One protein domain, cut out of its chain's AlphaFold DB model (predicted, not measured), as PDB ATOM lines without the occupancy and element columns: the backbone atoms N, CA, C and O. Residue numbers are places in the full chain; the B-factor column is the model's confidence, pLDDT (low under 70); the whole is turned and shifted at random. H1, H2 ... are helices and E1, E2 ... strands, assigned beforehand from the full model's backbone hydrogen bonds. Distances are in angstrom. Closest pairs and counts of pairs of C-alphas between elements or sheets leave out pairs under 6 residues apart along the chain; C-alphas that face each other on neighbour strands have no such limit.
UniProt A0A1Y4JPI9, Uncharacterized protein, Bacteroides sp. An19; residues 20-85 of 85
ATOM      1  N   TYR A  20     -25.614  18.098 -11.021       87.12
ATOM      2  CA  TYR A  20     -25.177  18.541 -12.339       87.12
ATOM      3  C   TYR A  20     -23.784  17.987 -12.640       87.12
ATOM      4  O   TYR A  20     -23.198  17.283 -11.825       87.12
ATOM      5  N   TYR A  21     -23.256  18.253 -13.833       87.12
ATOM      6  CA  TYR A  21     -21.930  17.777 -14.216       87.12
ATOM      7  C   TYR A  21     -21.010  18.949 -14.526       87.12
ATOM      8  O   TYR A  21     -21.352  19.841 -15.302       87.12
ATOM      9  N   PHE A  22     -19.822  18.927 -13.932       83.50
ATOM     10  CA  PHE A  22     -18.703  19.735 -14.373       83.50
ATOM     11  C   PHE A  22     -18.075  19.068 -15.605       83.50
ATOM     12  O   PHE A  22     -17.599  17.926 -15.568       83.50
ATOM     13  N   GLY A  23     -18.150  19.761 -16.742       82.69
ATOM     14  CA  GLY A  23     -17.877  19.161 -18.046       82.69
ATOM     15  C   GLY A  23     -18.873  18.041 -18.367       82.69
ATOM     16  O   GLY A  23     -20.082  18.231 -18.273       82.69
ATOM     17  N   ILE A  24     -18.361  16.872 -18.764       78.69
ATOM     18  CA  ILE A  24     -19.176  15.690 -19.113       78.69
ATOM     19  C   ILE A  24     -18.952  14.493 -18.183       78.69
ATOM     20  O   ILE A  24     -19.551  13.442 -18.390       78.69
ATOM     21  N   ALA A  25     -18.046  14.623 -17.213       85.19
ATOM     22  CA  ALA A  25     -17.506  13.477 -16.489       85.19
ATOM     23  C   ALA A  25     -17.585  13.608 -14.970       85.19
ATOM     24  O   ALA A  25     -17.480  12.590 -14.300       85.19
ATOM     25  N   TYR A  26     -17.757  14.799 -14.403       90.88
ATOM     26  CA  TYR A  26     -17.623  14.976 -12.956       90.88
ATOM     27  C   TYR A  26     -18.957  15.400 -12.354       90.88
ATOM     28  O   TYR A  26     -19.370  16.534 -12.592       90.88
ATOM     29  N   PRO A  27     -19.667  14.507 -11.649       92.06
ATOM     30  CA  PRO A  27     -20.906  14.880 -10.992       92.06
ATOM     31  C   PRO A  27     -20.609  15.863  -9.860       92.06
ATOM     32  O   PRO A  27     -19.636  15.712  -9.129       92.06
ATOM     33  N   VAL A  28     -21.459  16.871  -9.737       92.50
ATOM     34  CA  VAL A  28     -21.418  17.898  -8.705       92.50
ATOM     35  C   VAL A  28     -22.815  18.044  -8.138       92.50
ATOM     36  O   VAL A  28     -23.790  18.081  -8.888       92.50
ATOM     37  N   ARG A  29     -22.912  18.148  -6.820       91.56
ATOM     38  CA  ARG A  29     -24.155  18.367  -6.094       91.56
ATOM     39  C   ARG A  29     -24.062  19.647  -5.284       91.56
ATOM     40  O   ARG A  29     -23.016  19.938  -4.713       91.56
ATOM     41  N   GLU A  30     -25.159  20.388  -5.224       91.69
ATOM     42  CA  GLU A  30     -25.300  21.502  -4.288       91.69
ATOM     43  C   GLU A  30     -26.183  21.070  -3.114       91.69
ATOM     44  O   GLU A  30     -27.297  20.581  -3.321       91.69
ATOM     45  N   VAL A  31     -25.666  21.215  -1.894       90.06
ATOM     46  CA  VAL A  31     -26.320  20.814  -0.644       90.06
ATOM     47  C   VAL A  31     -26.237  21.978   0.337       90.06
ATOM     48  O   VAL A  31     -25.148  22.337   0.763       90.06
ATOM     49  N   ASP A  32     -27.372  22.600   0.660       90.06
ATOM     50  CA  ASP A  32     -27.452  23.787   1.537       90.06
ATOM     51  C   ASP A  32     -26.469  24.921   1.157       90.06
ATOM     52  O   ASP A  32     -25.871  25.582   2.002       90.06
ATOM     53  N   GLY A  33     -26.259  25.129  -0.148       88.75
ATOM     54  CA  GLY A  33     -25.317  26.122  -0.679       88.75
ATOM     55  C   GLY A  33     -23.852  25.669  -0.730       88.75
ATOM     56  O   GLY A  33     -23.011  26.402  -1.250       88.75
ATOM     57  N   TYR A  34     -23.535  24.463  -0.255       92.00
ATOM     58  CA  TYR A  34     -22.219  23.849  -0.399       92.00
ATOM     59  C   TYR A  34     -22.122  23.046  -1.691       92.00
ATOM     60  O   TYR A  34     -22.982  22.213  -1.987       92.00
ATOM     61  N   LYS A  35     -21.045  23.255  -2.453       93.56
ATOM     62  CA  LYS A  35     -20.731  22.421  -3.616       93.56
ATOM     63  C   LYS A  35     -19.970  21.181  -3.171       93.56
ATOM     64  O   LYS A  35     -18.979  21.278  -2.455       93.56
ATOM     65  N   VAL A  36     -20.407  20.028  -3.652       93.94
ATOM     66  CA  VAL A  36     -19.819  18.721  -3.358       93.94
ATOM     67  C   VAL A  36     -19.566  18.001  -4.668       93.94
ATOM     68  O   VAL A  36     -20.417  18.006  -5.554       93.94
ATOM     69  N   SER A  37     -18.396  17.394  -4.813       95.38
ATOM     70  CA  SER A  37     -18.035  16.644  -6.019       95.38
ATOM     71  C   SER A  37     -17.399  15.313  -5.646       95.38
ATOM     72  O   SER A  37     -17.513  14.873  -4.505       95.38
ATOM     73  N   THR A  38     -16.761  14.644  -6.601       96.12
ATOM     74  CA  THR A  38     -16.091  13.368  -6.361       96.12
ATOM     75  C   THR A  38     -14.591  13.508  -6.170       96.12
ATOM     76  O   THR A  38     -13.965  14.398  -6.750       96.12
ATOM     77  N   GLU A  39     -13.993  12.561  -5.450       95.88
ATOM     78  CA  GLU A  39     -12.534  12.407  -5.305       95.88
ATOM     79  C   GLU A  39     -11.829  12.346  -6.674       95.88
ATOM     80  O   GLU A  39     -10.689  12.774  -6.841       95.88
ATOM     81  N   ARG A  40     -12.522  11.863  -7.718       94.62
ATOM     82  CA  ARG A  40     -11.997  11.878  -9.090       94.62
ATOM     83  C   ARG A  40     -11.816  13.298  -9.634       94.62
ATOM     84  O   ARG A  40     -10.860  13.537 -10.374       94.62
ATOM     85  N   LEU A  41     -12.739  14.216  -9.331       94.38
ATOM     86  CA  LEU A  41     -12.578  15.623  -9.706       94.38
ATOM     87  C   LEU A  41     -11.452  16.260  -8.892       94.38
ATOM     88  O   LEU A  41     -10.623  16.944  -9.484       94.38
ATOM     89  N   GLU A  42     -11.409  16.001  -7.584       95.62
ATOM     90  CA  GLU A  42     -10.353  16.488  -6.691       95.62
ATOM     91  C   GLU A  42      -8.973  16.120  -7.230       95.62
ATOM     92  O   GLU A  42      -8.205  17.004  -7.593       95.62
ATOM     93  N   ALA A  43      -8.707  14.828  -7.439       94.19
ATOM     94  CA  ALA A  43      -7.421  14.352  -7.940       94.19
ATOM     95  C   ALA A  43      -7.047  14.971  -9.299       94.19
ATOM     96  O   ALA A  43      -5.872  15.221  -9.586       94.19
ATOM     97  N   ARG A  44      -8.040  15.232 -10.162       92.69
ATOM     98  CA  ARG A  44      -7.802  15.892 -11.450       92.69
ATOM     99  C   ARG A  44      -7.420  17.360 -11.265       92.69
ATOM    100  O   ARG A  44      -6.490  17.820 -11.927       92.69
ATOM    101  N   LEU A  45      -8.142  18.078 -10.409       92.56
ATOM    102  CA  LEU A  45      -7.886  19.485 -10.130       92.56
ATOM    103  C   LEU A  45      -6.618  19.686  -9.306       92.56
ATOM    104  O   LEU A  45      -5.946  20.677  -9.529       92.56
ATOM    105  N   GLU A  46      -6.233  18.774  -8.416       92.81
ATOM    106  CA  GLU A  46      -4.955  18.842  -7.698       92.81
ATOM    107  C   GLU A  46      -3.776  18.655  -8.656       92.81
ATOM    108  O   GLU A  46      -2.799  19.413  -8.620       92.81
ATOM    109  N   PHE A  47      -3.893  17.682  -9.566       91.69
ATOM    110  CA  PHE A  47      -2.906  17.468 -10.618       91.69
ATOM    111  C   PHE A  47      -2.721  18.735 -11.466       91.69
ATOM    112  O   PHE A  47      -1.593  19.201 -11.643       91.69
ATOM    113  N   ASP A  48      -3.824  19.323 -11.940       89.25
ATOM    114  CA  ASP A  48      -3.794  20.555 -12.735       89.25
ATOM    115  C   ASP A  48      -3.453  21.798 -11.880       89.25
ATOM    116  O   ASP A  48      -2.817  22.724 -12.372       89.25
ATOM    117  N   GLY A  49      -3.811  21.823 -10.596       85.19
ATOM    118  CA  GLY A  49      -3.690  22.954  -9.666       85.19
ATOM    119  C   GLY A  49      -2.255  23.288  -9.300       85.19
ATOM    120  O   GLY A  49      -1.902  24.459  -9.171       85.19
ATOM    121  N   SER A  50      -1.385  22.276  -9.267       82.31
ATOM    122  CA  SER A  50       0.065  22.494  -9.195       82.31
ATOM    123  C   SER A  50       0.618  23.287 -10.391       82.31
ATOM    124  O   SER A  50       1.677  23.909 -10.292       82.31
ATOM    125  N   LEU A  51      -0.105  23.286 -11.516       84.69
ATOM    126  CA  LEU A  51       0.272  23.935 -12.769       84.69
ATOM    127  C   LEU A  51      -0.569  25.189 -13.067       84.69
ATOM    128  O   LEU A  51      -0.126  26.023 -13.858       84.69
ATOM    129  N   LEU A  52      -1.757  25.337 -12.463       90.25
ATOM    130  CA  LEU A  52      -2.759  26.348 -12.819       90.25
ATOM    131  C   LEU A  52      -3.479  26.932 -11.593       90.25
ATOM    132  O   LEU A  52      -4.174  26.233 -10.860       90.25
ATOM    133  N   MET A  53      -3.426  28.262 -11.456       90.56
ATOM    134  CA  MET A  53      -4.123  29.005 -10.393       90.56
ATOM    135  C   MET A  53      -5.650  28.822 -10.433       90.56
ATOM    136  O   MET A  53      -6.294  28.800  -9.391       90.56
ATOM    137  N   GLU A  54      -6.233  28.669 -11.625       89.69
ATOM    138  CA  GLU A  54      -7.679  28.467 -11.785       89.69
ATOM    139  C   GLU A  54      -8.149  27.147 -11.167       89.69
ATOM    140  O   GLU A  54      -9.183  27.118 -10.510       89.69
ATOM    141  N   ALA A  55      -7.380  26.065 -11.325       90.19
ATOM    142  CA  ALA A  55      -7.731  24.769 -10.750       90.19
ATOM    143  C   ALA A  55      -7.619  24.778  -9.215       90.19
ATOM    144  O   ALA A  55      -8.472  24.200  -8.547       90.19
ATOM    145  N   ALA A  56      -6.637  25.500  -8.660       90.81
ATOM    146  CA  ALA A  56      -6.545  25.729  -7.217       90.81
ATOM    147  C   ALA A  56      -7.755  26.520  -6.685       90.81
ATOM    148  O   ALA A  56      -8.369  26.109  -5.707       90.81
ATOM    149  N   GLY A  57      -8.158  27.594  -7.374       92.00
ATOM    150  CA  GLY A  57      -9.362  28.348  -7.010       92.00
ATOM    151  C   GLY A  57     -10.640  27.509  -7.100       92.00
ATOM    152  O   GLY A  57     -11.506  27.622  -6.242       92.00
ATOM    153  N   MET A  58     -10.746  26.621  -8.094       91.75
ATOM    154  CA  MET A  58     -11.879  25.700  -8.202       91.75
ATOM    155  C   MET A  58     -11.924  24.681  -7.062       91.75
ATOM    156  O   MET A  58     -13.019  24.383  -6.600       91.75
ATOM    157  N   LEU A  59     -10.781  24.152  -6.602       92.81
ATOM    158  CA  LEU A  59     -10.736  23.241  -5.448       92.81
ATOM    159  C   LEU A  59     -11.314  23.897  -4.191       92.81
ATOM    160  O   LEU A  59     -12.101  23.268  -3.492       92.81
ATOM    161  N   GLU A  60     -10.984  25.167  -3.949       92.81
ATOM    162  CA  GLU A  60     -11.477  25.929  -2.792       92.81
ATOM    163  C   GLU A  60     -12.996  26.178  -2.820       92.81
ATOM    164  O   GLU A  60     -13.589  26.466  -1.781       92.81
ATOM    165  N   GLU A  61     -13.654  26.060  -3.981       93.38
ATOM    166  CA  GLU A  61     -15.114  26.199  -4.076       93.38
ATOM    167  C   GLU A  61     -15.884  24.972  -3.562       93.38
ATOM    168  O   GLU A  61     -17.088  25.080  -3.309       93.38
ATOM    169  N   PHE A  62     -15.238  23.807  -3.444       94.62
ATOM    170  CA  PHE A  62     -15.887  22.572  -3.005       94.62
ATOM    171  C   PHE A  62     -15.712  22.362  -1.501       94.62
ATOM    172  O   PHE A  62     -14.618  22.470  -0.958       94.62
ATOM    173  N   ALA A  63     -16.808  22.024  -0.826       94.75
ATOM    174  CA  ALA A  63     -16.827  21.786   0.613       94.75
ATOM    175  C   ALA A  63     -16.340  20.381   0.985       94.75
ATOM    176  O   ALA A  63     -15.743  20.196   2.042       94.75
ATOM    177  N   CYS A  64     -16.613  19.387   0.136       94.81
ATOM    178  CA  CYS A  64     -16.098  18.034   0.295       94.81
ATOM    179  C   CYS A  64     -16.078  17.269  -1.034       94.81
ATOM    180  O   CYS A  64     -16.737  17.646  -2.015       94.81
ATOM    181  N   PHE A  65     -15.328  16.169  -1.034       96.12
ATOM    182  CA  PHE A  65     -15.232  15.231  -2.140       96.12
ATOM    183  C   PHE A  65     -15.629  13.833  -1.668       96.12
ATOM    184  O   PHE A  65     -15.187  13.366  -0.622       96.12
ATOM    185  N   LEU A  66     -16.523  13.199  -2.420       95.50
ATOM    186  CA  LEU A  66     -17.116  11.901  -2.106       95.50
ATOM    187  C   LEU A  66     -16.684  10.839  -3.125       95.50
ATOM    188  O   LEU A  66     -16.179  11.154  -4.205       95.50
ATOM    189  N   SER A  67     -16.950   9.567  -2.841       93.94
ATOM    190  CA  SER A  67     -16.825   8.537  -3.872       93.94
ATOM    191  C   SER A  67     -17.871   8.731  -4.989       93.94
ATOM    192  O   SER A  67     -18.912   9.372  -4.797       93.94
ATOM    193  N   ASP A  68     -17.625   8.159  -6.176       89.69
ATOM    194  CA  ASP A  68     -18.604   8.159  -7.279       89.69
ATOM    195  C   ASP A  68     -19.939   7.491  -6.881       89.69
ATOM    196  O   ASP A  68     -20.972   7.809  -7.464       89.69
ATOM    197  N   GLU A  69     -19.945   6.567  -5.914       90.31
ATOM    198  CA  GLU A  69     -21.181   5.954  -5.415       90.31
ATOM    199  C   GLU A  69     -21.912   6.903  -4.457       90.31
ATOM    200  O   GLU A  69     -23.095   7.192  -4.656       90.31
ATOM    201  N   ASP A  70     -21.194   7.449  -3.476       92.62
ATOM    202  CA  ASP A  70     -21.755   8.252  -2.385       92.62
ATOM    203  C   ASP A  70     -22.441   9.530  -2.869       92.62
ATOM    204  O   ASP A  70     -23.489   9.915  -2.347       92.62
ATOM    205  N   ILE A  71     -21.923  10.168  -3.924       90.25
ATOM    206  CA  ILE A  71     -22.559  11.366  -4.492       90.25
ATOM    207  C   ILE A  71     -23.997  11.100  -4.980       90.25
ATOM    208  O   ILE A  71     -24.834  12.011  -4.999       90.25
ATOM    209  N   HIS A  72     -24.298   9.851  -5.351       87.31
ATOM    210  CA  HIS A  72     -25.608   9.410  -5.825       87.31
ATOM    211  C   HIS A  72     -26.453   8.719  -4.746       87.31
ATOM    212  O   HIS A  72     -27.675   8.654  -4.904       87.31
ATOM    213  N   THR A  73     -25.835   8.192  -3.684       89.56
ATOM    214  CA  THR A  73     -26.499   7.356  -2.670       89.56
ATOM    215  C   THR A  73     -26.621   8.008  -1.293       89.56
ATOM    216  O   THR A  73     -27.441   7.548  -0.497       89.56
ATOM    217  N   LEU A  74     -25.883   9.076  -0.990       90.94
ATOM    218  CA  LEU A  74     -26.057   9.806   0.266       90.94
ATOM    219  C   LEU A  74     -27.217  10.804   0.183       90.94
ATOM    220  O   LEU A  74     -27.485  11.441  -0.848       90.94
ATOM    221  N   SER A  75     -27.930  10.944   1.297       91.06
ATOM    222  CA  SER A  75     -28.896  12.023   1.506       91.06
ATOM    223  C   SER A  75     -28.195  13.365   1.757       91.06
ATOM    224  O   SER A  75     -27.019  13.411   2.111       91.06
ATOM    225  N   ASP A  76     -28.922  14.473   1.585       90.81
ATOM    226  CA  ASP A  76     -28.387  15.814   1.871       90.81
ATOM    227  C   ASP A  76     -27.963  15.948   3.347       90.81
ATOM    228  O   ASP A  76     -26.925  16.531   3.638       90.81
ATOM    229  N   GLU A  77     -28.717  15.350   4.278       92.31
ATOM    230  CA  GLU A  77     -28.406  15.356   5.717       92.31
ATOM    231  C   GLU A  77     -27.100  14.613   6.035       92.31
ATOM    232  O   GLU A  77     -26.298  15.091   6.837       92.31
ATOM    233  N   GLU A  78     -26.855  13.470   5.388       94.19
ATOM    234  CA  GLU A  78     -25.602  12.720   5.540       94.19
ATOM    235  C   GLU A  78     -24.411  13.508   4.989       94.19
ATOM    236  O   GLU A  78     -23.369  13.580   5.639       94.19
ATOM    237  N   ILE A  79     -24.578  14.154   3.831       93.12
ATOM    238  CA  ILE A  79     -23.542  14.997   3.226       93.12
ATOM    239  C   ILE A  79     -23.227  16.204   4.121       93.12
ATOM    240  O   ILE A  79     -22.057  16.498   4.353       93.12
ATOM    241  N   LEU A  80     -24.240  16.871   4.682       93.50
ATOM    242  CA  LEU A  80     -24.032  17.961   5.646       93.50
ATOM    243  C   LEU A  80     -23.314  17.483   6.909       93.50
ATOM    244  O   LEU A  80     -22.450  18.186   7.429       93.50
ATOM    245  N   GLY A  81     -23.631  16.275   7.380       95.25
ATOM    246  CA  GLY A  81     -22.905  15.636   8.474       95.25
ATOM    247  C   GLY A  81     -21.413  15.490   8.172       95.25
ATOM    248  O   GLY A  81     -20.591  15.786   9.036       95.25
ATOM    249  N   ILE A  82     -21.060  15.101   6.943       95.00
ATOM    250  CA  ILE A  82     -19.665  14.997   6.490       95.00
ATOM    251  C   ILE A  82     -19.003  16.379   6.416       95.00
ATOM    252  O   ILE A  82     -17.892  16.535   6.909       95.00
ATOM    253  N   ILE A  83     -19.676  17.386   5.848       94.00
ATOM    254  CA  ILE A  83     -19.134  18.752   5.694       94.00
ATOM    255  C   ILE A  83     -18.813  19.403   7.049       94.00
ATOM    256  O   ILE A  83     -17.867  20.181   7.156       94.00
ATOM    257  N   HIS A  84     -19.609  19.120   8.081       93.50
ATOM    258  CA  HIS A  84     -19.469  19.732   9.405       93.50
ATOM    259  C   HIS A  84     -18.693  18.886  10.432       93.50
ATOM    260  O   HIS A  84     -18.617  19.297  11.594       93.50
ATOM    261  N   SER A  85     -18.159  17.726  10.035       88.88
ATOM    262  CA  SER A  85     -17.338  16.853  10.895       88.88
ATOM    263  C   SER A  85     -15.881  17.301  10.948       88.88
ATOM    264  O   SER A  85     -15.312  17.271  12.064       88.88
TER     265      SER A  85
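This is residues 20 to 85 of the 85 residues of an uncharacterized protein of Bacteroides sp. An19 (UniProt A0A1Y4JPI9). A small, strongly twisted four-stranded sheet has a helical hairpin, H1 and H2, standing up from one face and a short helix, H4, crossing the other. The turn of the helical hairpin and H4 lie at opposite ends of the longest axis. The printed part has 66 residues with four named strands and four named helices, in the order E1 E2 E3 H1 H2 E4 H3 H4; the sheet runs E1, E2, E3, E4 and is mixed, and the class is mixed, helices and strands. The whole is compact, with a radius of gyration of the C-alphas of 11.7 A and spans of 35 by 23 by 16 A.

E1, residues 20 to 22, and E2, residues 26 to 31, form an antiparallel hairpin, with N 20 and O 28 at 2.8 A, within hydrogen-bond range. E2 and E3, residues 34 to 38, form another, with N 29 and O 36 at 2.8 A; E1 E2 E3 is a meander, each strand the antiparallel neighbour of the one before. The pairing is staggered: E2 pairs with E1 over residues 26 to 28 and with E3 over 29 to 31. H1, residues 39 to 49, is on the sheet at a height of 10.3 A and stands up from it, its line rising 44 degrees. H1 touches H2, residues 53 to 60, in a helical hairpin with a shallow tilt of 31 degrees, opposite ways; the closest C-alphas, of Gly 49 and Ala 55, are 4.6 A apart. H2 is not on the sheet. E4, residues 62 to 66, is the parallel neighbour of E3, with N 63 and O 35 at 2.8 A. E3, H1 H2, E4 is a strand-helix-strand unit, two parallel neighbour strands with helices between, and its crossover is right-handed. H3, residues 70 to 72 of its 70 to 73, only grazes the sheet. H4, residues 76 to 83, is on the face opposite to H1, at a height of 8.7 A, across the strands at 86 degrees to E3 on the local plane; with helices on both faces there are three layers. In H1, H2 and H4 every O i to N i+4 pair is within hydrogen-bond range; H3 is too short for one.

E1 begins at C-alpha 20 (-25.177, 18.541, -12.339). E2 is 16.2 A long, E3 13.5 A and E4 10.8 A. H1 is 14.4 A from C-alpha 39 (-12.534, 12.407, -5.305) to C-alpha 49, H2 11.0 A and H4 10.4 A, ending at C-alpha 83 (-19.134, 18.752, 5.694).

The two C-alphas farthest apart, of Leu 51 and Glu 77, are 35.2 A apart. The printed part has no cut and ends at Ser 85, the chain's last residue. The seven links are tight. The mean pLDDT of the printed part is 91.3, and no printed residue is under 70.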